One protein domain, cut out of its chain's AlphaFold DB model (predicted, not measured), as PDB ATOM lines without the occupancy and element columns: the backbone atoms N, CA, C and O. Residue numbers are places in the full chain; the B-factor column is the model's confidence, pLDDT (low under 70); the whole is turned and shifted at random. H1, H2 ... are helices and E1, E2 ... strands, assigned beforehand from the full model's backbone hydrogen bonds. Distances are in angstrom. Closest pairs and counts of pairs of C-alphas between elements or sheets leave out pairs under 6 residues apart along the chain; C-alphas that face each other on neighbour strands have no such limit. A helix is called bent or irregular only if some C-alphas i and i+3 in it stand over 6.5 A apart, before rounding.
ATOM      1  N   TYR A 361      40.540 -24.413  22.139       57.19
ATOM      2  CA  TYR A 361      40.294 -23.438  23.204       57.19
ATOM      3  C   TYR A 361      38.960 -22.700  23.055       57.19
ATOM      4  O   TYR A 361      38.376 -22.302  24.055       57.19
ATOM      5  N   THR A 362      38.455 -22.511  21.833       67.25
ATOM      6  CA  THR A 362      37.346 -21.583  21.568       67.25
ATOM      7  C   THR A 362      35.965 -22.140  21.910       67.25
ATOM      8  O   THR A 362      35.255 -21.473  22.656       67.25
ATOM      9  N   ASP A 363      35.576 -23.347  21.481       67.56
ATOM     10  CA  ASP A 363      34.304 -23.946  21.945       67.56
ATOM     11  C   ASP A 363      34.314 -24.194  23.460       67.56
ATOM     12  O   ASP A 363      33.320 -23.938  24.138       67.56
ATOM     13  N   SER A 364      35.451 -24.640  24.001       73.12
ATOM     14  CA  SER A 364      35.646 -24.858  25.440       73.12
ATOM     15  C   SER A 364      35.459 -23.564  26.240       73.12
ATOM     16  O   SER A 364      34.743 -23.548  27.239       73.12
ATOM     17  N   LEU A 365      36.036 -22.453  25.766       77.88
ATOM     18  CA  LEU A 365      35.875 -21.129  26.364       77.88
ATOM     19  C   LEU A 365      34.448 -20.587  26.207       77.88
ATOM     20  O   LEU A 365      33.919 -20.023  27.155       77.88
ATOM     21  N   MET A 366      33.805 -20.756  25.049       79.50
ATOM     22  CA  MET A 366      32.426 -20.285  24.845       79.50
ATOM     23  C   MET A 366      31.440 -21.024  25.760       79.50
ATOM     24  O   MET A 366      30.553 -20.396  26.332       79.50
ATOM     25  N   LYS A 367      31.647 -22.331  25.979       77.50
ATOM     26  CA  LYS A 367      30.904 -23.126  26.973       77.50
ATOM     27  C   LYS A 367      31.188 -22.674  28.410       77.50
ATOM     28  O   LYS A 367      30.259 -22.573  29.199       77.50
ATOM     29  N   LEU A 368      32.440 -22.349  28.746       79.06
ATOM     30  CA  LEU A 368      32.822 -21.845  30.074       79.06
ATOM     31  C   LEU A 368      32.277 -20.436  30.376       79.06
ATOM     32  O   LEU A 368      31.976 -20.129  31.526       79.06
ATOM     33  N   LEU A 369      32.161 -19.574  29.365       80.81
ATOM     34  CA  LEU A 369      31.655 -18.202  29.502       80.81
ATOM     35  C   LEU A 369      30.119 -18.100  29.523       80.81
ATOM     36  O   LEU A 369      29.618 -16.991  29.715       80.81
ATOM     37  N   ASP A 370      29.417 -19.212  29.274       81.75
ATOM     38  CA  ASP A 370      27.992 -19.297  28.915       81.75
ATOM     39  C   ASP A 370      27.607 -18.316  27.793       81.75
ATOM     40  O   ASP A 370      26.864 -17.348  27.970       81.75
ATOM     41  N   ARG A 371      28.245 -18.504  26.626       86.44
ATOM     42  CA  ARG A 371      28.060 -17.669  25.428       86.44
ATOM     43  C   ARG A 371      28.109 -18.503  24.157       86.44
ATOM     44  O   ARG A 371      28.628 -19.617  24.129       86.44
ATOM     45  N   PHE A 372      27.649 -17.907  23.063       89.06
ATOM     46  CA  PHE A 372      27.992 -18.342  21.712       89.06
ATOM     47  C   PHE A 372      28.564 -17.173  20.902       89.06
ATOM     48  O   PHE A 372      28.236 -16.011  21.152       89.06
ATOM     49  N   PHE A 373      29.426 -17.472  19.932       89.00
ATOM     50  CA  PHE A 373      29.832 -16.514  18.903       89.00
ATOM     51  C   PHE A 373      28.993 -16.736  17.635       89.00
ATOM     52  O   PHE A 373      28.531 -17.853  17.395       89.00
ATOM     53  N   ILE A 374      28.828 -15.703  16.806       91.44
ATOM     54  CA  ILE A 374      28.170 -15.794  15.495       91.44
ATOM     55  C   ILE A 374      28.810 -14.835  14.476       91.44
ATOM     56  O   ILE A 374      29.141 -13.696  14.802       91.44
ATOM     57  N   ALA A 375      28.975 -15.295  13.234       92.19
ATOM     58  CA  ALA A 375      29.490 -14.517  12.108       92.19
ATOM     59  C   ALA A 375      28.424 -14.394  11.007       92.19
ATOM     60  O   ALA A 375      27.974 -15.406  10.452       92.19
ATOM     61  N   LEU A 376      28.028 -13.157  10.698       92.81
ATOM     62  CA  LEU A 376      26.904 -12.824   9.818       92.81
ATOM     63  C   LEU A 376      27.355 -11.925   8.662       92.81
ATOM     64  O   LEU A 376      27.980 -10.888   8.889       92.81
ATOM     65  N   THR A 377      27.004 -12.284   7.427       90.75
ATOM     66  CA  THR A 377      27.198 -11.395   6.264       90.75
ATOM     67  C   THR A 377      26.283 -10.166   6.354       90.75
ATOM     68  O   THR A 377      25.292 -10.196   7.086       90.75
ATOM     69  N   CYS A 378      26.536  -9.098   5.590       87.94
ATOM     70  CA  CYS A 378      25.668  -7.906   5.591       87.94
ATOM     71  C   CYS A 378      24.225  -8.189   5.112       87.94
ATOM     72  O   CYS A 378      23.308  -7.433   5.417       87.94
ATOM     73  N   HIS A 379      23.990  -9.308   4.415       85.44
ATOM     74  CA  HIS A 379      22.643  -9.805   4.088       85.44
ATOM     75  C   HIS A 379      22.027 -10.699   5.190       85.44
ATOM     76  O   HIS A 379      20.991 -11.326   4.968       85.44
ATOM     77  N   GLY A 380      22.667 -10.816   6.358       89.31
ATOM     78  CA  GLY A 380      22.222 -11.638   7.487       89.31
ATOM     79  C   GLY A 380      22.471 -13.138   7.332       89.31
ATOM     80  O   GLY A 380      21.876 -13.922   8.067       89.31
ATOM     81  N   GLN A 381      23.309 -13.577   6.387       91.56
ATOM     82  CA  GLN A 381      23.554 -15.011   6.190       91.56
ATOM     83  C   GLN A 381      24.528 -15.542   7.251       91.56
ATOM     84  O   GLN A 381      25.597 -14.967   7.446       91.56
ATOM     85  N   ILE A 382      24.167 -16.640   7.920       93.25
ATOM     86  CA  ILE A 382      24.975 -17.267   8.975       93.25
ATOM     87  C   ILE A 382      26.119 -18.059   8.332       93.25
ATOM     88  O   ILE A 382      25.888 -19.017   7.587       93.25
ATOM     89  N   VAL A 383      27.358 -17.656   8.626       91.38
ATOM     90  CA  VAL A 383      28.583 -18.260   8.070       91.38
ATOM     91  C   VAL A 383      29.284 -19.136   9.100       91.38
ATOM     92  O   VAL A 383      29.660 -20.260   8.784       91.38
ATOM     93  N   LEU A 384      29.426 -18.652  10.332       90.31
ATOM     94  CA  LEU A 384      29.941 -19.423  11.462       90.31
ATOM     95  C   LEU A 384      29.096 -19.151  12.707       90.31
ATOM     96  O   LEU A 384      28.555 -18.058  12.867       90.31
ATOM     97  N   ILE A 385      29.004 -20.147  13.584       90.88
ATOM     98  CA  ILE A 385      28.354 -20.071  14.895       90.88
ATOM     99  C   ILE A 385      28.927 -21.194  15.776       90.88
ATOM    100  O   ILE A 385      29.215 -22.267  15.247       90.88
ATOM    101  N   SER A 386      29.143 -20.982  17.077       90.00
ATOM    102  CA  SER A 386      29.650 -22.048  17.976       90.00
ATOM    103  C   SER A 386      28.583 -23.076  18.331       90.00
ATOM    104  O   SER A 386      27.403 -22.735  18.428       90.00
ATOM    105  N   SER A 387      29.028 -24.287  18.678       87.94
ATOM    106  CA  SER A 387      28.180 -25.371  19.197       87.94
ATOM    107  C   SER A 387      27.301 -24.957  20.394       87.94
ATOM    108  O   SER A 387      26.167 -25.411  20.516       87.94
ATOM    109  N   SER A 388      27.758 -24.014  21.230       88.81
ATOM    110  CA  SER A 388      27.021 -23.480  22.390       88.81
ATOM    111  C   SER A 388      25.638 -22.879  22.082       88.81
ATOM    112  O   SER A 388      24.837 -22.710  23.005       88.81
ATOM    113  N   VAL A 389      25.321 -22.557  20.818       90.56
ATOM    114  CA  VAL A 389      23.978 -22.081  20.423       90.56
ATOM    115  C   VAL A 389      22.881 -23.110  20.731       90.56
ATOM    116  O   VAL A 389      21.756 -22.725  21.046       90.56
ATOM    117  N   GLU A 390      23.215 -24.403  20.731       91.31
ATOM    118  CA  GLU A 390      22.297 -25.494  21.079       91.31
ATOM    119  C   GLU A 390      21.871 -25.443  22.551       91.31
ATOM    120  O   GLU A 390      20.725 -25.738  22.874       91.31
ATOM    121  N   GLN A 391      22.755 -25.005  23.451       88.38
ATOM    122  CA  GLN A 391      22.445 -24.875  24.880       88.38
ATOM    123  C   GLN A 391      21.590 -23.633  25.161       88.38
ATOM    124  O   GLN A 391      20.686 -23.679  25.992       88.38
ATOM    125  N   HIS A 392      21.850 -22.546  24.428       87.50
ATOM    126  CA  HIS A 392      21.100 -21.298  24.537       87.50
ATOM    127  C   HIS A 392      19.723 -21.442  23.884       87.50
ATOM    128  O   HIS A 392      18.720 -21.555  24.576       87.50
ATOM    129  N   LEU A 393      19.674 -21.508  22.550       91.88
ATOM    130  CA  LEU A 393      18.440 -21.451  21.766       91.88
ATOM    131  C   LEU A 393      17.872 -22.825  21.385       91.88
ATOM    132  O   LEU A 393      16.744 -22.882  20.908       91.88
ATOM    133  N   GLY A 394      18.613 -23.927  21.527       92.25
ATOM    134  CA  GLY A 394      18.164 -25.264  21.102       92.25
ATOM    135  C   GLY A 394      18.304 -25.571  19.602       92.25
ATOM    136  O   GLY A 394      17.988 -26.683  19.186       92.25
ATOM    137  N   HIS A 395      18.759 -24.623  18.773       93.31
ATOM    138  CA  HIS A 395      18.956 -24.850  17.331       93.31
ATOM    139  C   HIS A 395      20.255 -25.604  17.062       93.31
ATOM    140  O   HIS A 395      21.316 -25.126  17.457       93.31
ATOM    141  N   CYS A 396      20.190 -26.705  16.311       92.12
ATOM    142  CA  CYS A 396      21.379 -27.435  15.874       92.12
ATOM    143  C   CYS A 396      22.312 -26.559  15.019       92.12
ATOM    144  O   CYS A 396      21.873 -25.906  14.065       92.12
ATOM    145  N   GLN A 397      23.614 -26.588  15.322       91.19
ATOM    146  CA  GLN A 397      24.640 -25.748  14.685       91.19
ATOM    147  C   GLN A 397      24.616 -25.865  13.146       91.19
ATOM    148  O   GLN A 397      24.697 -24.872  12.420       91.19
ATOM    149  N   THR A 398      24.441 -27.089  12.644       90.50
ATOM    150  CA  THR A 398      24.419 -27.437  11.214       90.50
ATOM    151  C   THR A 398      23.150 -26.995  10.480       90.50
ATOM    152  O   THR A 398      23.190 -26.768   9.267       90.50
ATOM    153  N   ASP A 399      22.027 -26.812  11.173       91.56
ATOM    154  CA  ASP A 399      20.778 -26.355  10.553       91.56
ATOM    155  C   ASP A 399      20.763 -24.843  10.320       91.56
ATOM    156  O   ASP A 399      20.155 -24.379   9.348       91.56
ATOM    157  N   LEU A 400      21.509 -24.091  11.139       93.44
ATOM    158  CA  LEU A 400      21.702 -22.647  11.003       93.44
ATOM    159  C   LEU A 400      22.684 -22.261   9.883       93.44
ATOM    160  O   LEU A 400      22.530 -21.191   9.292       93.44
ATOM    161  N   TYR A 401      23.664 -23.103   9.534       92.94
ATOM    162  CA  TYR A 401      24.644 -22.772   8.487       92.94
ATOM    163  C   TYR A 401      23.987 -22.457   7.131       92.94
ATOM    164  O   TYR A 401      23.229 -23.254   6.570       92.94
ATOM    165  N   GLY A 402      24.297 -21.280   6.583       90.12
ATOM    166  CA  GLY A 402      23.743 -20.788   5.321       90.12
ATOM    167  C   GLY A 402      22.296 -20.277   5.389       90.12
ATOM    168  O   GLY A 402      21.779 -19.845   4.358       90.12
ATOM    169  N   GLN A 403      21.644 -20.297   6.557       93.44
ATOM    170  CA  GLN A 403      20.342 -19.649   6.765       93.44
ATOM    171  C   GLN A 403      20.490 -18.126   6.861       93.44
ATOM    172  O   GLN A 403      21.593 -17.606   7.036       93.44
ATOM    173  N   ASN A 404      19.370 -17.405   6.787       93.31
ATOM    174  CA  ASN A 404      19.322 -16.007   7.204       93.31
ATOM    175  C   ASN A 404      18.987 -15.929   8.702       93.31
ATOM    176  O   ASN A 404      18.055 -16.596   9.148       93.31
ATOM    177  N   ILE A 405      19.703 -15.100   9.463       94.62
ATOM    178  CA  ILE A 405      19.435 -14.837  10.883       94.62
ATOM    179  C   ILE A 405      18.000 -14.340  11.119       94.62
ATOM    180  O   ILE A 405      17.367 -14.738  12.094       94.62
ATOM    181  N   LEU A 406      17.440 -13.586  10.165       94.56
ATOM    182  CA  LEU A 406      16.060 -13.090  10.197       94.56
ATOM    183  C   LEU A 406      15.010 -14.216  10.243       94.56
ATOM    184  O   LEU A 406      13.889 -13.976  10.682       94.56
ATOM    185  N   ASN A 407      15.363 -15.452   9.863       95.00
ATOM    186  CA  ASN A 407      14.480 -16.617   9.995       95.00
ATOM    187  C   ASN A 407      14.215 -16.997  11.466       95.00
ATOM    188  O   ASN A 407      13.216 -17.656  11.740       95.00
ATOM    189  N   ILE A 408      15.108 -16.611  12.388       94.94
ATOM    190  CA  ILE A 408      14.945 -16.803  13.838       94.94
ATOM    191  C   ILE A 408      14.825 -15.478  14.607       94.94
ATOM    192  O   ILE A 408      14.552 -15.503  15.800       94.94
ATOM    193  N   THR A 409      14.990 -14.315  13.976       96.50
ATOM    194  CA  THR A 409      14.731 -13.011  14.613       96.50
ATOM    195  C   THR A 409      13.229 -12.722  14.712       96.50
ATOM    196  O   THR A 409      12.482 -12.998  13.774       96.50
ATOM    197  N   HIS A 410      12.776 -12.117  15.816       96.44
ATOM    198  CA  HIS A 410      11.394 -11.647  15.964       96.44
ATOM    199  C   HIS A 410      11.031 -10.609  14.879       96.44
ATOM    200  O   HIS A 410      11.821  -9.685  14.675       96.44
ATOM    201  N   PRO A 411       9.861 -10.686  14.208       95.81
ATOM    202  CA  PRO A 411       9.544  -9.846  13.042       95.81
ATOM    203  C   PRO A 411       9.689  -8.332  13.254       95.81
ATOM    204  O   PRO A 411      10.184  -7.631  12.377       95.81
ATOM    205  N   GLU A 412       9.309  -7.825  14.429       96.94
ATOM    206  CA  GLU A 412       9.461  -6.403  14.790       96.94
ATOM    207  C   GLU A 412      10.930  -5.945  14.804       96.94
ATOM    208  O   GLU A 412      11.233  -4.807  14.449       96.94
ATOM    209  N   ASP A 413      11.854  -6.843  15.161       96.62
ATOM    210  CA  ASP A 413      13.278  -6.536  15.293       96.62
ATOM    211  C   ASP A 413      14.018  -6.624  13.942       96.62
ATOM    212  O   ASP A 413      15.190  -6.256  13.861       96.62
ATOM    213  N   HIS A 414      13.367  -7.083  12.859       94.19
ATOM    214  CA  HIS A 414      14.004  -7.306  11.547       94.19
ATOM    215  C   HIS A 414      14.639  -6.040  10.965       94.19
ATOM    216  O   HIS A 414      15.745  -6.101  10.425       94.19
ATOM    217  N   ASN A 415      13.972  -4.889  11.092       92.75
ATOM    218  CA  ASN A 415      14.467  -3.619  10.551       92.75
ATOM    219  C   ASN A 415      15.722  -3.137  11.294       92.75
ATOM    220  O   ASN A 415      16.717  -2.779  10.664       92.75
ATOM    221  N   MET A 416      15.704  -3.209  12.629       93.75
ATOM    222  CA  MET A 416      16.871  -2.936  13.472       93.75
ATOM    223  C   MET A 416      18.008  -3.919  13.159       93.75
ATOM    224  O   MET A 416      19.145  -3.499  12.967       93.75
ATOM    225  N   MET A 417      17.708  -5.216  13.052       92.19
ATOM    226  CA  MET A 417      18.704  -6.247  12.753       92.19
ATOM    227  C   MET A 417      19.393  -5.991  11.405       92.19
ATOM    228  O   MET A 417      20.617  -6.056  11.331       92.19
ATOM    229  N   LYS A 418      18.641  -5.620  10.356       90.25
ATOM    230  CA  LYS A 418      19.217  -5.204   9.065       90.25
ATOM    231  C   LYS A 418      20.162  -4.003   9.213       90.25
ATOM    232  O   LYS A 418      21.276  -4.058   8.705       90.25
ATOM    233  N   GLN A 419      19.764  -2.958   9.943       89.75
ATOM    234  CA  GLN A 419      20.598  -1.766  10.181       89.75
ATOM    235  C   GLN A 419      21.873  -2.067  10.993       89.75
ATOM    236  O   GLN A 419      22.903  -1.420  10.802       89.75
ATOM    237  N   GLN A 420      21.839  -3.060  11.886       90.81
ATOM    238  CA  GLN A 420      23.009  -3.456  12.678       90.81
ATOM    239  C   GLN A 420      24.010  -4.346  11.922       90.81
ATOM    240  O   GLN A 420      25.152  -4.476  12.355       90.81
ATOM    241  N   LEU A 421      23.622  -4.907  10.772       89.56
ATOM    242  CA  LEU A 421      24.484  -5.714   9.898       89.56
ATOM    243  C   LEU A 421      25.273  -4.889   8.863       89.56
ATOM    244  O   LEU A 421      26.064  -5.453   8.104       89.56
ATOM    245  N   ILE A 422      25.066  -3.571   8.826       87.50
ATOM    246  CA  ILE A 422      25.654  -2.640   7.855       87.50
ATOM    247  C   ILE A 422      26.619  -1.699   8.604       87.50
ATOM    248  O   ILE A 422      26.167  -1.041   9.547       87.50
ATOM    249  N   PRO A 423      27.916  -1.619   8.233       85.56
ATOM    250  CA  PRO A 423      28.860  -0.662   8.817       85.56
ATOM    251  C   PRO A 423      28.414   0.793   8.640       85.56
ATOM    252  O   PRO A 423      27.724   1.126   7.682       85.56
ATOM    253  N   SER A 424      28.828   1.656   9.564       80.50
ATOM    254  CA  SER A 424      28.363   3.050   9.649       80.50
ATOM    255  C   SER A 424      28.906   3.909   8.507       80.50
ATOM    256  O   SER A 424      28.160   4.665   7.894       80.50
ATOM    257  N   ASP A 425      30.190   3.734   8.193       73.25
ATOM    258  CA  ASP A 425      30.951   4.604   7.289       73.25
ATOM    259  C   ASP A 425      31.212   3.914   5.932       73.25
ATOM    260  O   ASP A 425      32.305   4.014   5.373       73.25
ATOM    261  N   LEU A 426      30.253   3.119   5.431       74.06
ATOM    262  CA  LEU A 426      30.446   2.307   4.218       74.06
ATOM    263  C   LEU A 426      30.875   3.139   3.005       74.06
ATOM    264  O   LEU A 426      31.744   2.699   2.255       74.06
ATOM    265  N   ASP A 427      30.272   4.307   2.815       68.56
ATOM    266  CA  ASP A 427      30.528   5.132   1.638       68.56
ATOM    267  C   ASP A 427      31.924   5.779   1.739       68.56
ATOM    268  O   ASP A 427      32.777   5.533   0.885       68.56
ATOM    269  N   GLU A 428      32.233   6.458   2.854       68.06
ATOM    270  CA  GLU A 428      33.557   7.059   3.118       68.06
ATOM    271  C   GLU A 428      34.724   6.060   3.001       68.06
ATOM    272  O   GLU A 428      35.813   6.419   2.552       68.06
ATOM    273  N   LEU A 429      34.517   4.798   3.394       68.94
ATOM    274  CA  LEU A 429      35.562   3.769   3.386       68.94
ATOM    275  C   LEU A 429      35.893   3.202   2.002       68.94
ATOM    276  O   LEU A 429      36.925   2.540   1.850       68.94
ATOM    277  N   PHE A 430      35.030   3.401   1.006       67.69
ATOM    278  CA  PHE A 430      35.170   2.740  -0.290       67.69
ATOM    279  C   PHE A 430      35.016   3.668  -1.507       67.69
ATOM    280  O   PHE A 430      35.490   3.278  -2.578       67.69
ATOM    281  N   ASP A 431      34.478   4.883  -1.356       60.66
ATOM    282  CA  ASP A 431      34.185   5.843  -2.439       60.66
ATOM    283  C   ASP A 431      35.356   6.782  -2.825       60.66
ATOM    284  O   ASP A 431      35.173   7.864  -3.373       60.66
ATOM    285  N   TRP A 432      36.609   6.378  -2.583       54.34
ATOM    286  CA  TRP A 432      37.803   7.096  -3.071       54.34
ATOM    287  C   TRP A 432      38.007   6.938  -4.597       54.34
ATOM    288  O   TRP A 432      38.995   6.343  -5.034       54.34
ATOM    289  N   GLN A 433      37.064   7.431  -5.411       55.28
ATOM    290  CA  GLN A 433      37.108   7.395  -6.886       55.28
ATOM    291  C   GLN A 433      36.705   8.710  -7.599       55.28
ATOM    292  O   GLN A 433      36.272   8.690  -8.750       55.28
ATOM    293  N   SER A 443      45.223   0.426  -7.882       59.47
ATOM    294  CA  SER A 443      45.126  -0.526  -6.775       59.47
ATOM    295  C   SER A 443      45.269   0.218  -5.451       59.47
ATOM    296  O   SER A 443      46.138   1.087  -5.342       59.47
ATOM    297  N   ARG A 444      44.461  -0.128  -4.441       69.00
ATOM    298  CA  ARG A 444      44.620   0.464  -3.103       69.00
ATOM    299  C   ARG A 444      45.983   0.066  -2.532       69.00
ATOM    300  O   ARG A 444      46.433  -1.059  -2.746       69.00
ATOM    301  N   SER A 445      46.649   0.979  -1.826       75.06
ATOM    302  CA  SER A 445      47.890   0.633  -1.127       75.06
ATOM    303  C   SER A 445      47.592  -0.267   0.075       75.06
ATOM    304  O   SER A 445      46.491  -0.243   0.632       75.06
ATOM    305  N   LEU A 446      48.591  -1.035   0.519       78.88
ATOM    306  CA  LEU A 446      48.469  -1.893   1.701       78.88
ATOM    307  C   LEU A 446      48.090  -1.084   2.961       78.88
ATOM    308  O   LEU A 446      47.353  -1.575   3.810       78.88
ATOM    309  N   GLU A 447      48.522   0.175   3.048       79.56
ATOM    310  CA  GLU A 447      48.174   1.100   4.134       79.56
ATOM    311  C   GLU A 447      46.704   1.545   4.072       79.56
ATOM    312  O   GLU A 447      46.019   1.558   5.094       79.56
ATOM    313  N   GLN A 448      46.192   1.861   2.874       79.00
ATOM    314  CA  GLN A 448      44.775   2.193   2.660       79.00
ATOM    315  C   GLN A 448      43.871   0.998   2.988       79.00
ATOM    316  O   GLN A 448      42.806   1.151   3.582       79.00
ATOM    317  N   GLU A 449      44.306  -0.208   2.633       81.62
ATOM    318  CA  GLU A 449      43.632  -1.445   3.010       81.62
ATOM    319  C   GLU A 449      43.624  -1.691   4.522       81.62
ATOM    320  O   GLU A 449      42.576  -2.013   5.088       81.62
ATOM    321  N   GLU A 450      44.769  -1.534   5.189       84.56
ATOM    322  CA  GLU A 450      44.862  -1.752   6.632       84.56
ATOM    323  C   GLU A 450      44.091  -0.677   7.406       84.56
ATOM    324  O   GLU A 450      43.485  -0.995   8.427       84.56
ATOM    325  N   TYR A 451      44.006   0.555   6.885       85.75
ATOM    326  CA  TYR A 451      43.106   1.599   7.380       85.75
ATOM    327  C   TYR A 451      41.634   1.165   7.325       85.75
ATOM    328  O   TYR A 451      40.942   1.256   8.343       85.75
ATOM    329  N   ILE A 452      41.163   0.622   6.193       84.56
ATOM    330  CA  ILE A 452      39.790   0.102   6.059       84.56
ATOM    331  C   ILE A 452      39.539  -1.014   7.082       84.56
ATOM    332  O   ILE A 452      38.569  -0.962   7.841       84.56
ATOM    333  N   ASP A 453      40.450  -1.984   7.183       86.81
ATOM    334  CA  ASP A 453      40.330  -3.074   8.157       86.81
ATOM    335  C   ASP A 453      40.407  -2.572   9.605       86.81
ATOM    336  O   ASP A 453      39.802  -3.155  10.506       86.81
ATOM    337  N   ARG A 454      41.148  -1.492   9.874       89.06
ATOM    338  CA  ARG A 454      41.246  -0.849  11.192       89.06
ATOM    339  C   ARG A 454      39.963  -0.087  11.542       89.06
ATOM    340  O   ARG A 454      39.535  -0.164  12.696       89.06
ATOM    341  N   ARG A 455      39.303   0.573  10.580       88.56
ATOM    342  CA  ARG A 455      38.002   1.237  10.788       88.56
ATOM    343  C   ARG A 455      36.878   0.222  10.995       88.56
ATOM    344  O   ARG A 455      36.167   0.338  11.988       88.56
ATOM    345  N   LEU A 456      36.788  -0.826  10.171       89.12
ATOM    346  CA  LEU A 456      35.804  -1.912  10.336       89.12
ATOM    347  C   LEU A 456      35.929  -2.614  11.703       89.12
ATOM    348  O   LEU A 456      34.924  -2.845  12.373       89.12
ATOM    349  N   ARG A 457      37.161  -2.865  12.179       88.25
ATOM    350  CA  ARG A 457      37.412  -3.396  13.537       88.25
ATOM    351  C   ARG A 457      37.030  -2.419  14.663       88.25
ATOM    352  O   ARG A 457      36.877  -2.859  15.808       88.25
ATOM    353  N   SER A 458      36.933  -1.123  14.360       88.94
ATOM    354  CA  SER A 458      36.641  -0.042  15.313       88.94
ATOM    355  C   SER A 458      35.153   0.313  15.387       88.94
ATOM    356  O   SER A 458      34.699   0.669  16.475       88.94
ATOM    357  N   ASP A 459      34.400   0.164  14.292       90.12
ATOM    358  CA  ASP A 459      32.933   0.166  14.307       90.12
ATOM    359  C   ASP A 459      32.443  -1.063  15.088       90.12
ATOM    360  O   ASP A 459      32.606  -2.215  14.676       90.12
ATOM    361  N   LYS A 460      31.912  -0.798  16.285       90.31
ATOM    362  CA  LYS A 460      31.471  -1.804  17.249       90.31
ATOM    363  C   LYS A 460      29.977  -1.689  17.441       90.31
ATOM    364  O   LYS A 460      29.490  -0.670  17.932       90.31
ATOM    365  N   ARG A 461      29.259  -2.764  17.136       90.81
ATOM    366  CA  ARG A 461      27.812  -2.838  17.330       90.81
ATOM    367  C   ARG A 461      27.485  -3.547  18.633       90.81
ATOM    368  O   ARG A 461      28.106  -4.542  19.007       90.81
ATOM    369  N   LYS A 462      26.523  -2.970  19.348       92.19
ATOM    370  CA  LYS A 462      26.009  -3.435  20.633       92.19
ATOM    371  C   LYS A 462      24.514  -3.169  20.654       92.19
ATOM    372  O   LYS A 462      24.096  -2.017  20.710       92.19
ATOM    373  N   PHE A 463      23.727  -4.231  20.587       93.81
ATOM    374  CA  PHE A 463      22.271  -4.158  20.541       93.81
ATOM    375  C   PHE A 463      21.657  -5.397  21.197       93.81
ATOM    376  O   PHE A 463      22.352  -6.367  21.500       93.81
ATOM    377  N   THR A 464      20.349  -5.359  21.420       94.81
ATOM    378  CA  THR A 464      19.585  -6.478  21.978       94.81
ATOM    379  C   THR A 464      18.478  -6.833  21.000       94.81
ATOM    380  O   THR A 464      17.852  -5.937  20.442       94.81
ATOM    381  N   VAL A 465      18.257  -8.122  20.765       95.12
ATOM    382  CA  VAL A 465      17.329  -8.647  19.762       95.12
ATOM    383  C   VAL A 465      16.624  -9.887  20.306       95.12
ATOM    384  O   VAL A 465      17.217 -10.662  21.052       95.12
ATOM    385  N   ARG A 466      15.359 -10.103  19.949       95.62
ATOM    386  CA  ARG A 466      14.631 -11.327  20.304       95.62
ATOM    387  C   ARG A 466      14.917 -12.414  19.273       95.62
ATOM    388  O   ARG A 466      14.535 -12.266  18.110       95.62
ATOM    389  N   LEU A 467      15.555 -13.510  19.687       95.31
ATOM    390  CA  LEU A 467      15.739 -14.697  18.841       95.31
ATOM    391  C   LEU A 467      14.823 -15.838  19.299       95.31
ATOM    392  O   LEU A 467      14.673 -16.100  20.488       95.31
ATOM    393  N   ALA A 468      14.193 -16.505  18.339       95.50
ATOM    394  CA  ALA A 468      13.340 -17.663  18.542       95.50
ATOM    395  C   ALA A 468      14.162 -18.854  19.037       95.50
ATOM    396  O   ALA A 468      15.195 -19.177  18.443       95.50
ATOM    397  N   ARG A 469      13.671 -19.558  20.057       94.12
ATOM    398  CA  ARG A 469      14.195 -20.871  20.451       94.12
ATOM    399  C   ARG A 469      13.695 -21.952  19.487       94.12
ATOM    400  O   ARG A 469      12.633 -21.819  18.875       94.12
ATOM    401  N   ALA A 470      14.451 -23.034  19.350       92.88
ATOM    402  CA  ALA A 470      13.983 -24.248  18.701       92.88
ATOM    403  C   ALA A 470      12.885 -24.899  19.556       92.88
ATOM    404  O   ALA A 470      13.022 -25.032  20.770       92.88
ATOM    405  N   GLY A 471      11.808 -25.329  18.906       88.38
ATOM    406  CA  GLY A 471      10.671 -25.975  19.554       88.38
ATOM    407  C   GLY A 471       9.821 -26.748  18.546       88.38
ATOM    408  O   GLY A 471       9.990 -26.583  17.330       88.38
ATOM    409  N   PRO A 472       8.915 -27.621  19.012       87.62
ATOM    410  CA  PRO A 472       8.020 -28.354  18.131       87.62
ATOM    411  C   PRO A 472       7.024 -27.391  17.472       87.62
ATOM    412  O   PRO A 472       6.456 -26.518  18.117       87.62
ATOM    413  N   ARG A 473       6.744 -27.584  16.178       82.56
ATOM    414  CA  ARG A 473       5.865 -26.700  15.377       82.56
ATOM    415  C   ARG A 473       4.401 -26.625  15.867       82.56
ATOM    416  O   ARG A 473       3.622 -25.834  15.346       82.56
ATOM    417  N   SER A 474       4.019 -27.468  16.824       89.06
ATOM    418  CA  SER A 474       2.730 -27.442  17.524       89.06
ATOM    419  C   SER A 474       2.651 -26.404  18.646       89.06
ATOM    420  O   SER A 474       1.550 -26.075  19.075       89.06
ATOM    421  N   GLU A 475       3.788 -25.917  19.141       89.50
ATOM    422  CA  GLU A 475       3.876 -24.955  20.240       89.50
ATOM    423  C   GLU A 475       4.124 -23.531  19.711       89.50
ATOM    424  O   GLU A 475       4.685 -23.360  18.623       89.50
ATOM    425  N   PRO A 476       3.694 -22.484  20.442       90.00
ATOM    426  CA  PRO A 476       3.994 -21.108  20.070       90.00
ATOM    427  C   PRO A 476       5.501 -20.843  20.166       90.00
ATOM    428  O   PRO A 476       6.141 -21.213  21.150       90.00
ATOM    429  N   THR A 477       6.062 -20.157  19.167       93.06
ATOM    430  CA  THR A 477       7.480 -19.779  19.154       93.06
ATOM    431  C   THR A 477       7.832 -18.958  20.393       93.06
ATOM    432  O   THR A 477       7.378 -17.821  20.540       93.06
ATOM    433  N   THR A 478       8.663 -19.517  21.270       94.38
ATOM    434  CA  THR A 478       9.246 -18.783  22.397       94.38
ATOM    435  C   THR A 478      10.453 -17.981  21.917       94.38
ATOM    436  O   THR A 478      11.216 -18.437  21.063       94.38
ATOM    437  N   TYR A 479      10.615 -16.771  22.449       94.62
ATOM    438  CA  TYR A 479      11.701 -15.861  22.092       94.62
ATOM    439  C   TYR A 479      12.533 -15.521  23.324       94.62
ATOM    440  O   TYR A 479      11.993 -15.287  24.404       94.62
ATOM    441  N   GLU A 480      13.844 -15.460  23.136       93.06
ATOM    442  CA  GLU A 480      14.841 -15.155  24.156       93.06
ATOM    443  C   GLU A 480      15.495 -13.807  23.844       93.06
ATOM    444  O   GLU A 480      15.737 -13.472  22.678       93.06
ATOM    445  N   ILE A 481      15.718 -12.998  24.882       93.56
ATOM    446  CA  ILE A 481      16.250 -11.639  24.751       93.56
ATOM    447  C   ILE A 481      17.774 -11.733  24.717       93.56
ATOM    448  O   ILE A 481      18.435 -11.926  25.731       93.56
ATOM    449  N   ILE A 482      18.309 -11.606  23.509       91.88
ATOM    450  CA  ILE A 482      19.679 -11.946  23.154       91.88
ATOM    451  C   ILE A 482      20.462 -10.663  22.890       91.88
ATOM    452  O   ILE A 482      20.137  -9.879  21.995       91.88
ATOM    453  N   LYS A 483      21.495 -10.409  23.698       92.56
ATOM    454  CA  LYS A 483      22.322  -9.203  23.587       92.56
ATOM    455  C   LYS A 483      23.597  -9.512  22.815       92.56
ATOM    456  O   LYS A 483      24.399 -10.356  23.208       92.56
ATOM    457  N   ILE A 484      23.761  -8.813  21.700       92.00
ATOM    458  CA  ILE A 484      24.771  -9.051  20.675       92.00
ATOM    459  C   ILE A 484      25.804  -7.921  20.742       92.00
ATOM    460  O   ILE A 484      25.457  -6.746  20.619       92.00
ATOM    461  N   GLU A 485      27.076  -8.273  20.947       92.12
ATOM    462  CA  GLU A 485      28.211  -7.340  20.965       92.12
ATOM    463  C   GLU A 485      29.289  -7.804  19.976       92.12
ATOM    464  O   GLU A 485      29.694  -8.966  20.000       92.12
ATOM    465  N   GLY A 486      29.767  -6.924  19.093       91.12
ATOM    466  CA  GLY A 486      30.699  -7.310  18.029       91.12
ATOM    467  C   GLY A 486      31.277  -6.152  17.220       91.12
ATOM    468  O   GLY A 486      31.110  -4.987  17.579       91.12
ATOM    469  N   ASN A 487      31.975  -6.481  16.134       91.94
ATOM    470  CA  ASN A 487      32.550  -5.535  15.171       91.94
ATOM    471  C   ASN A 487      32.588  -6.123  13.749       91.94
ATOM    472  O   ASN A 487      32.222  -7.281  13.531       91.94
ATOM    473  N   PHE A 488      33.023  -5.330  12.769       91.44
ATOM    474  CA  PHE A 488      33.100  -5.763  11.374       91.44
ATOM    475  C   PHE A 488      34.505  -6.237  10.974       91.44
ATOM    476  O   PHE A 488      35.532  -5.740  11.440       91.44
ATOM    477  N   LYS A 489      34.542  -7.195  10.047       88.94
ATOM    478  CA  LYS A 489      35.734  -7.696   9.358       88.94
ATOM    479  C   LYS A 489      35.477  -7.702   7.846       88.94
ATOM    480  O   LYS A 489      34.405  -8.106   7.397       88.94
ATOM    481  N   ARG A 490      36.486  -7.330   7.054       88.06
ATOM    482  CA  ARG A 490      36.517  -7.547   5.601       88.06
ATOM    483  C   ARG A 490      36.884  -9.002   5.275       88.06
ATOM    484  O   ARG A 490      37.792  -9.573   5.879       88.06
ATOM    485  N   SER A 491      36.178  -9.606   4.329       88.12
ATOM    486  CA  SER A 491      36.419 -10.971   3.852       88.12
ATOM    487  C   SER A 491      37.799 -11.097   3.204       88.12
ATOM    488  O   SER A 491      38.188 -10.228   2.429       88.12
ATOM    489  N   ASN A 492      38.531 -12.185   3.469       85.12
ATOM    490  CA  ASN A 492      39.908 -12.348   2.977       85.12
ATOM    491  C   ASN A 492      40.026 -12.254   1.437       85.12
ATOM    492  O   ASN A 492      41.013 -11.724   0.937       85.12
ATOM    493  N   ALA A 493      39.012 -12.707   0.687       82.06
ATOM    494  CA  ALA A 493      38.955 -12.596  -0.776       82.06
ATOM    495  C   ALA A 493      38.102 -11.410  -1.299       82.06
ATOM    496  O   ALA A 493      37.686 -11.405  -2.466       82.06
ATOM    497  N   ALA A 494      37.819 -10.401  -0.464       80.94
ATOM    498  CA  ALA A 494      37.188  -9.148  -0.893       80.94
ATOM    499  C   ALA A 494      38.088  -8.368  -1.880       80.94
ATOM    500  O   ALA A 494      39.310  -8.357  -1.709       80.94
ATOM    501  N   PRO A 495      37.534  -7.673  -2.894       70.44
ATOM    502  CA  PRO A 495      38.325  -6.873  -3.830       70.44
ATOM    503  C   PRO A 495      39.208  -5.805  -3.170       70.44
ATOM    504  O   PRO A 495      38.728  -4.864  -2.537       70.44
ATOM    505  N   ARG A 496      40.513  -5.893  -3.429       71.38
ATOM    506  CA  ARG A 496      41.560  -4.986  -2.931       71.38
ATOM    507  C   ARG A 496      41.780  -3.761  -3.843       71.38
ATOM    508  O   ARG A 496      42.892  -3.305  -4.065       71.38
ATOM    509  N   GLY A 497      40.689  -3.232  -4.406       58.81
ATOM    510  CA  GLY A 497      40.730  -2.164  -5.416       58.81
ATOM    511  C   GLY A 497      41.188  -2.674  -6.787       58.81
ATOM    512  O   GLY A 497      42.269  -2.347  -7.257       58.81
ATOM    513  N   THR A 498      40.389  -3.519  -7.441       51.66
ATOM    514  CA  THR A 498      40.697  -4.022  -8.794       51.66
ATOM    515  C   THR A 498      39.410  -4.184  -9.597       51.66
ATOM    516  O   THR A 498      38.367  -4.519  -9.029       51.66
ATOM    517  N   ARG A 499      39.462  -3.941 -10.918       50.44
ATOM    518  CA  ARG A 499      38.280  -4.025 -11.796       50.44
ATOM    519  C   ARG A 499      37.654  -5.423 -11.726       50.44
ATOM    520  O   ARG A 499      38.353  -6.430 -11.816       50.44
ATOM    521  N   ILE A 500      36.321  -5.466 -11.632       52.72
ATOM    522  CA  ILE A 500      35.519  -6.688 -11.423       52.72
ATOM    523  C   ILE A 500      35.907  -7.815 -12.398       52.72
ATOM    524  O   ILE A 500      36.073  -8.959 -11.984       52.72
ATOM    525  N   ASN A 501      36.141  -7.480 -13.668       48.38
ATOM    526  CA  ASN A 501      36.372  -8.444 -14.746       48.38
ATOM    527  C   ASN A 501      37.635  -9.320 -14.596       48.38
ATOM    528  O   ASN A 501      37.741 -10.314 -15.311       48.38
ATOM    529  N   THR A 502      38.574  -8.996 -13.698       51.44
ATOM    530  CA  THR A 502      39.810  -9.784 -13.502       51.44
ATOM    531  C   THR A 502      39.632 -10.945 -12.512       51.44
ATOM    532  O   THR A 502      40.470 -11.843 -12.458       51.44
ATOM    533  N   PHE A 503      38.551 -10.977 -11.721       55.75
ATOM    534  CA  PHE A 503      38.365 -12.038 -10.724       55.75
ATOM    535  C   PHE A 503      38.013 -13.394 -11.364       55.75
ATOM    536  O   PHE A 503      37.189 -13.442 -12.284       55.75
ATOM    537  N   PRO A 504      38.538 -14.523 -10.847       57.31
ATOM    538  CA  PRO A 504      38.131 -15.848 -11.303       57.31
ATOM    539  C   PRO A 504      36.612 -16.059 -11.159       57.31
ATOM    540  O   PRO A 504      35.922 -15.432 -10.345       57.31
ATOM    541  N   SER A 505      36.056 -16.925 -12.005       56.16
ATOM    542  CA  SER A 505      34.605 -17.047 -12.218       56.16
ATOM    543  C   SER A 505      33.819 -17.538 -10.990       56.16
ATOM    544  O   SER A 505      32.620 -17.275 -10.882       56.16
ATOM    545  N   ASN A 506      34.489 -18.182 -10.030       57.66
ATOM    546  CA  ASN A 506      33.940 -18.541  -8.720       57.66
ATOM    547  C   ASN A 506      33.657 -17.307  -7.838       57.66
ATOM    548  O   ASN A 506      32.566 -17.206  -7.276       57.66
ATOM    549  N   ILE A 507      34.573 -16.332  -7.773       61.69
ATOM    550  CA  ILE A 507      34.381 -15.073  -7.029       61.69
ATOM    551  C   ILE A 507      33.220 -14.275  -7.640       61.69
ATOM    552  O   ILE A 507      32.341 -13.790  -6.928       61.69
ATOM    553  N   HIS A 508      33.136 -14.235  -8.971       62.00
ATOM    554  CA  HIS A 508      31.981 -13.671  -9.672       62.00
ATOM    555  C   HIS A 508      30.650 -14.348  -9.323       62.00
ATOM    556  O   HIS A 508      29.608 -13.708  -9.437       62.00
ATOM    557  N   MET A 509      30.642 -15.629  -8.946       67.81
ATOM    558  CA  MET A 509      29.421 -16.335  -8.553       67.81
ATOM    559  C   MET A 509      29.054 -16.077  -7.088       67.81
ATOM    560  O   MET A 509      27.874 -15.877  -6.804       67.81
ATOM    561  N   ILE A 510      30.034 -16.035  -6.177       70.44
ATOM    562  CA  ILE A 510      29.789 -15.825  -4.740       70.44
ATOM    563  C   ILE A 510      29.427 -14.369  -4.403       70.44
ATOM    564  O   ILE A 510      28.686 -14.132  -3.453       70.44
ATOM    565  N   ARG A 511      29.889 -13.398  -5.207       69.31
ATOM    566  CA  ARG A 511      29.598 -11.964  -5.021       69.31
ATOM    567  C   ARG A 511      28.279 -11.488  -5.649       69.31
ATOM    568  O   ARG A 511      27.835 -10.384  -5.341       69.31
ATOM    569  N   ARG A 512      27.630 -12.283  -6.512       62.28
ATOM    570  CA  ARG A 512      26.339 -11.920  -7.140       62.28
ATOM    571  C   ARG A 512      25.214 -11.882  -6.107       62.28
ATOM    572  O   ARG A 512      24.741 -12.933  -5.671       62.28
ATOM    573  N   SER A 513      24.712 -10.687  -5.809       53.12
ATOM    574  CA  SER A 513      23.419 -10.525  -5.151       53.12
ATOM    575  C   SER A 513      22.313 -11.162  -6.009       53.12
ATOM    576  O   SER A 513      22.274 -11.038  -7.235       53.12
ATOM    577  N   ARG A 514      21.411 -11.903  -5.359       50.19
ATOM    578  CA  ARG A 514      20.199 -12.477  -5.969       50.19
ATOM    579  C   ARG A 514      18.961 -11.977  -5.228       50.19
ATOM    580  O   ARG A 514      18.184 -12.762  -4.694       50.19
ATOM    581  N   GLY A 515      18.802 -10.660  -5.199       46.34
ATOM    582  CA  GLY A 515      17.644  -9.986  -4.628       46.34
ATOM    583  C   GLY A 515      17.626  -8.510  -5.007       46.34
ATOM    584  O   GLY A 515      18.685  -7.910  -5.184       46.34
ATOM    585  N   ARG A 516      16.420  -7.946  -5.118       45.62
ATOM    586  CA  ARG A 516      16.189  -6.531  -4.815       45.62
ATOM    587  C   ARG A 516      16.059  -6.450  -3.298       45.62
ATOM    588  O   ARG A 516      15.010  -6.801  -2.763       45.62
ATOM    589  N   ASP A 517      17.145  -6.113  -2.628       50.25
ATOM    590  CA  ASP A 517      17.139  -5.730  -1.219       50.25
ATOM    591  C   ASP A 517      18.099  -4.546  -1.149       50.25
ATOM    592  O   ASP A 517      19.318  -4.725  -1.155       50.25
ATOM    593  N   ASP A 518      17.541  -3.340  -1.239       51.84
ATOM    594  CA  ASP A 518      18.264  -2.088  -1.521       51.84
ATOM    595  C   ASP A 518      19.025  -1.563  -0.280       51.84
ATOM    596  O   ASP A 518      19.204  -0.367  -0.076       51.84
ATOM    597  N   THR A 519      19.444  -2.484   0.593       55.06
ATOM    598  CA  THR A 519      20.011  -2.245   1.925       55.06
ATOM    599  C   THR A 519      21.527  -2.071   1.935       55.06
ATOM    600  O   THR A 519      22.094  -1.800   2.988       55.06
ATOM    601  N   ILE A 520      22.198  -2.238   0.794       58.88
ATOM    602  CA  ILE A 520      23.625  -1.945   0.630       58.88
ATOM    603  C   ILE A 520      23.740  -0.927  -0.515       58.88
ATOM    604  O   ILE A 520      23.468  -1.303  -1.657       58.88
ATOM    605  N   PRO A 521      24.117   0.339  -0.246       50.97
ATOM    606  CA  PRO A 521      24.043   1.418  -1.238       50.97
ATOM    607  C   PRO A 521      25.095   1.326  -2.358       50.97
ATOM    608  O   PRO A 521      24.981   2.009  -3.373       50.97
ATOM    609  N   LEU A 522      26.116   0.475  -2.207       52.97
ATOM    610  CA  LEU A 522      27.309   0.479  -3.055       52.97
ATOM    611  C   LEU A 522      27.322  -0.650  -4.093       52.97
ATOM    612  O   LEU A 522      27.556  -1.814  -3.771       52.97
ATOM    613  N   HIS A 523      27.222  -0.286  -5.375       52.16
ATOM    614  CA  HIS A 523      27.353  -1.211  -6.514       52.16
ATOM    615  C   HIS A 523      28.695  -1.974  -6.574       52.16
ATOM    616  O   HIS A 523      28.793  -2.993  -7.261       52.16
ATOM    617  N   ALA A 524      29.731  -1.492  -5.881       53.03
ATOM    618  CA  ALA A 524      31.064  -2.091  -5.874       53.03
ATOM    619  C   ALA A 524      31.238  -3.226  -4.845       53.03
ATOM    620  O   ALA A 524      32.110  -4.079  -5.045       53.03
ATOM    621  N   ILE A 525      30.433  -3.257  -3.774       63.88
ATOM    622  CA  ILE A 525      30.599  -4.154  -2.617       63.88
ATOM    623  C   ILE A 525      29.491  -5.212  -2.614       63.88
ATOM    624  O   ILE A 525      28.306  -4.902  -2.684       63.88
ATOM    625  N   SER A 526      29.862  -6.486  -2.504       73.88
ATOM    626  CA  SER A 526      28.902  -7.557  -2.242       73.88
ATOM    627  C   SER A 526      28.626  -7.649  -0.747       73.88
ATOM    628  O   SER A 526      29.551  -7.545   0.055       73.88
ATOM    629  N   GLY A 527      27.401  -7.990  -0.344       73.44
ATOM    630  CA  GLY A 527      27.095  -8.253   1.066       73.44
ATOM    631  C   GLY A 527      27.845  -9.443   1.683       73.44
ATOM    632  O   GLY A 527      27.680  -9.680   2.872       73.44
ATOM    633  N   ASN A 528      28.655 -10.179   0.904       81.81
ATOM    634  CA  ASN A 528      29.600 -11.206   1.365       81.81
ATOM    635  C   ASN A 528      31.056 -10.696   1.522       81.81
ATOM    636  O   ASN A 528      31.910 -11.453   1.985       81.81
ATOM    637  N   ASP A 529      31.369  -9.458   1.124       79.12
ATOM    638  CA  ASP A 529      32.718  -8.868   1.217       79.12
ATOM    639  C   ASP A 529      33.031  -8.331   2.625       79.12
ATOM    640  O   ASP A 529      34.195  -8.121   2.966       79.12
ATOM    641  N   ILE A 530      31.994  -8.098   3.435       78.50
ATOM    642  CA  ILE A 530      32.075  -7.663   4.830       78.50
ATOM    643  C   ILE A 530      31.210  -8.601   5.677       78.50
ATOM    644  O   ILE A 530      30.126  -9.030   5.271       78.50
ATOM    645  N   VAL A 531      31.721  -8.946   6.857       80.69
ATOM    646  CA  VAL A 531      31.097  -9.853   7.819       80.69
ATOM    647  C   VAL A 531      31.173  -9.232   9.205       80.69
ATOM    648  O   VAL A 531      32.213  -8.733   9.628       80.69
ATOM    649  N   SER A 532      30.058  -9.278   9.920       82.00
ATOM    650  CA  SER A 532      29.961  -8.869  11.317       82.00
ATOM    651  C   SER A 532      30.234 -10.069  12.229       82.00
ATOM    652  O   SER A 532      29.641 -11.139  12.070       82.00
ATOM    653  N   MET A 533      31.180  -9.901  13.149       82.81
ATOM    654  CA  MET A 533      31.646 -10.904  14.105       82.81
ATOM    655  C   MET A 533      31.128 -10.523  15.488       82.81
ATOM    656  O   MET A 533      31.506  -9.478  16.017       82.81
ATOM    657  N   HIS A 534      30.271 -11.356  16.078       82.75
ATOM    658  CA  HIS A 534      29.611 -11.053  17.344       82.75
ATOM    659  C   HIS A 534      29.781 -12.158  18.390       82.75
ATOM    660  O   HIS A 534      29.870 -13.343  18.067       82.75
ATOM    661  N   ILE A 535      29.742 -11.756  19.659       78.69
ATOM    662  CA  ILE A 535      29.607 -12.615  20.834       78.69
ATOM    663  C   ILE A 535      28.281 -12.285  21.523       78.69
ATOM    664  O   ILE A 535      27.895 -11.122  21.664       78.69
ATOM    665  N   HIS A 536      27.587 -13.332  21.954       80.00
ATOM    666  CA  HIS A 536      26.345 -13.249  22.704       80.00
ATOM    667  C   HIS A 536      26.574 -13.026  24.210       80.00
ATOM    668  O   HIS A 536      27.555 -13.504  24.778       80.00
ATOM    669  N   THR A 537      25.624 -12.370  24.873       69.12
ATOM    670  CA  THR A 537      25.349 -12.509  26.310       69.12
ATOM    671  C   THR A 537      23.851 -12.658  26.543       69.12
ATOM    672  O   THR A 537      23.108 -11.778  26.101       69.12
ATOM    673  N   ASN A 538      23.436 -13.667  27.314       63.84
ATOM    674  CA  ASN A 538      22.123 -13.641  27.961       63.84
ATOM    675  C   ASN A 538      22.004 -12.400  28.874       63.84
ATOM    676  O   ASN A 538      23.022 -11.847  29.312       63.84
TER     677      ASN A 538
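Overview. This is residues 361 to 433 and 443 to 538 of the 539 residues of the protein "Aryl hydrocarbon receptor nuclear translocator-like protein 2" of Bactrocera dorsalis (UniProt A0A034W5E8). The domain is one strongly twisted wall of five antiparallel strands, in which a long bent hairpin, E3 and E4, runs out towards one end of the longest axis. H4 covers E3 and E4, H5 continues the wall beside E4 near the other end of that axis, H1, H2 and H3 only graze the sheet, and H6 lies off it between two long links. The 169 printed residues hold six named helices and five named strands, in the order H1 E1 E2 H2 H3 H4 H5 E3 E4 H6 E5, and the sheet's order is E2 - E1 - E5 - E4 - E3. The class is mixed, helices and strands, with under half of the printed residues in named elements. The whole is compact, with a radius of gyration of the C-alphas of 17.1 A, and only just elongated, with spans of 53 by 35 by 27 A.

Arrangement. The sheet has edge strands E2, residues 382 to 385, and E3, residues 460 to 468; its inner strands are E1, residues 373 to 377, E5, residues 530 to 538, and E4, residues 479 to 490. From edge to edge the strands' lines turn by 90 degrees. E1 and E2 form a hairpin, antiparallel at 169 degrees, with N 375 and O 384 2.8 A apart, within hydrogen-bond range. E1 and E5 are antiparallel at 148 degrees, with N 532 and O 376 at 2.8 A. E5 and E4 are antiparallel at 147 degrees, with N 489 and O 531 at 2.8 A. E3 and E4 form a hairpin, antiparallel at 143 degrees, with N 482 and O 465 at 2.8 A; E3 bends by 55 degrees at residue 464 and E4 by 59 degrees at residue 483. H4, residues 411 to 420, is over E4 and E3 at a height over the sheet of 8.8 A and runs along the strands, at 20 degrees to E3 on the local plane; the closest C-alphas of H4 and E3 are those of Asp 413 and Val 465, 6.4 A. H4 is irregular, with C-alphas 412 and 415 7.1 A apart. H5, residues 446 to 458, stands at the sheet's level, at a height over the sheet of 0.8 A; its closest C-alphas with E4 are those of Leu 456 and Phe 488, 4.8 A. H1, residues 361 to 368, H2, residues 389 to 392, and H3, residues 397 to 400, only graze the sheet, and H1 is only just on it, with 5 pairs of C-alphas within 10 A. H6, residues 505 to 510, is not on the sheet. No helix touches another. Every O i to N i+4 pair is within hydrogen-bond range in H1, H5 and H6; in H4 it is 4 of 6, and H2 and H3 are too short for such a pair.

Along the chain. H1 begins at C-alpha 361 (40.294, -23.438, 23.204) and is 10.3 A long. E1 is 13.9 A, E2 7.4 A, H2 5.1 A, H3 5.6 A and H4 14.9 A. H5 is 18.1 A and E3 24.1 A. E4, 30.9 A, begins at C-alpha 479 (11.701, -15.861, 22.092). H6 is 9.0 A, and E5, 25.9 A, ends at C-alpha 538 (22.123, -13.641, 27.961).

Size, cuts and confidence. The two C-alphas farthest apart are those of Ser 445 and Ser 474, 56.4 A. Residues 434 to 442 are not printed, and C-alphas 433 and 443 are 11.3 A apart across this cut, which lies in the link from H4 to H5. The links from E4 to H6 and from H6 to E5 are long. The mean pLDDT of the printed part is 80.5, and 42 residues are under 70, among them residues 497 to 509 and 511 to 525.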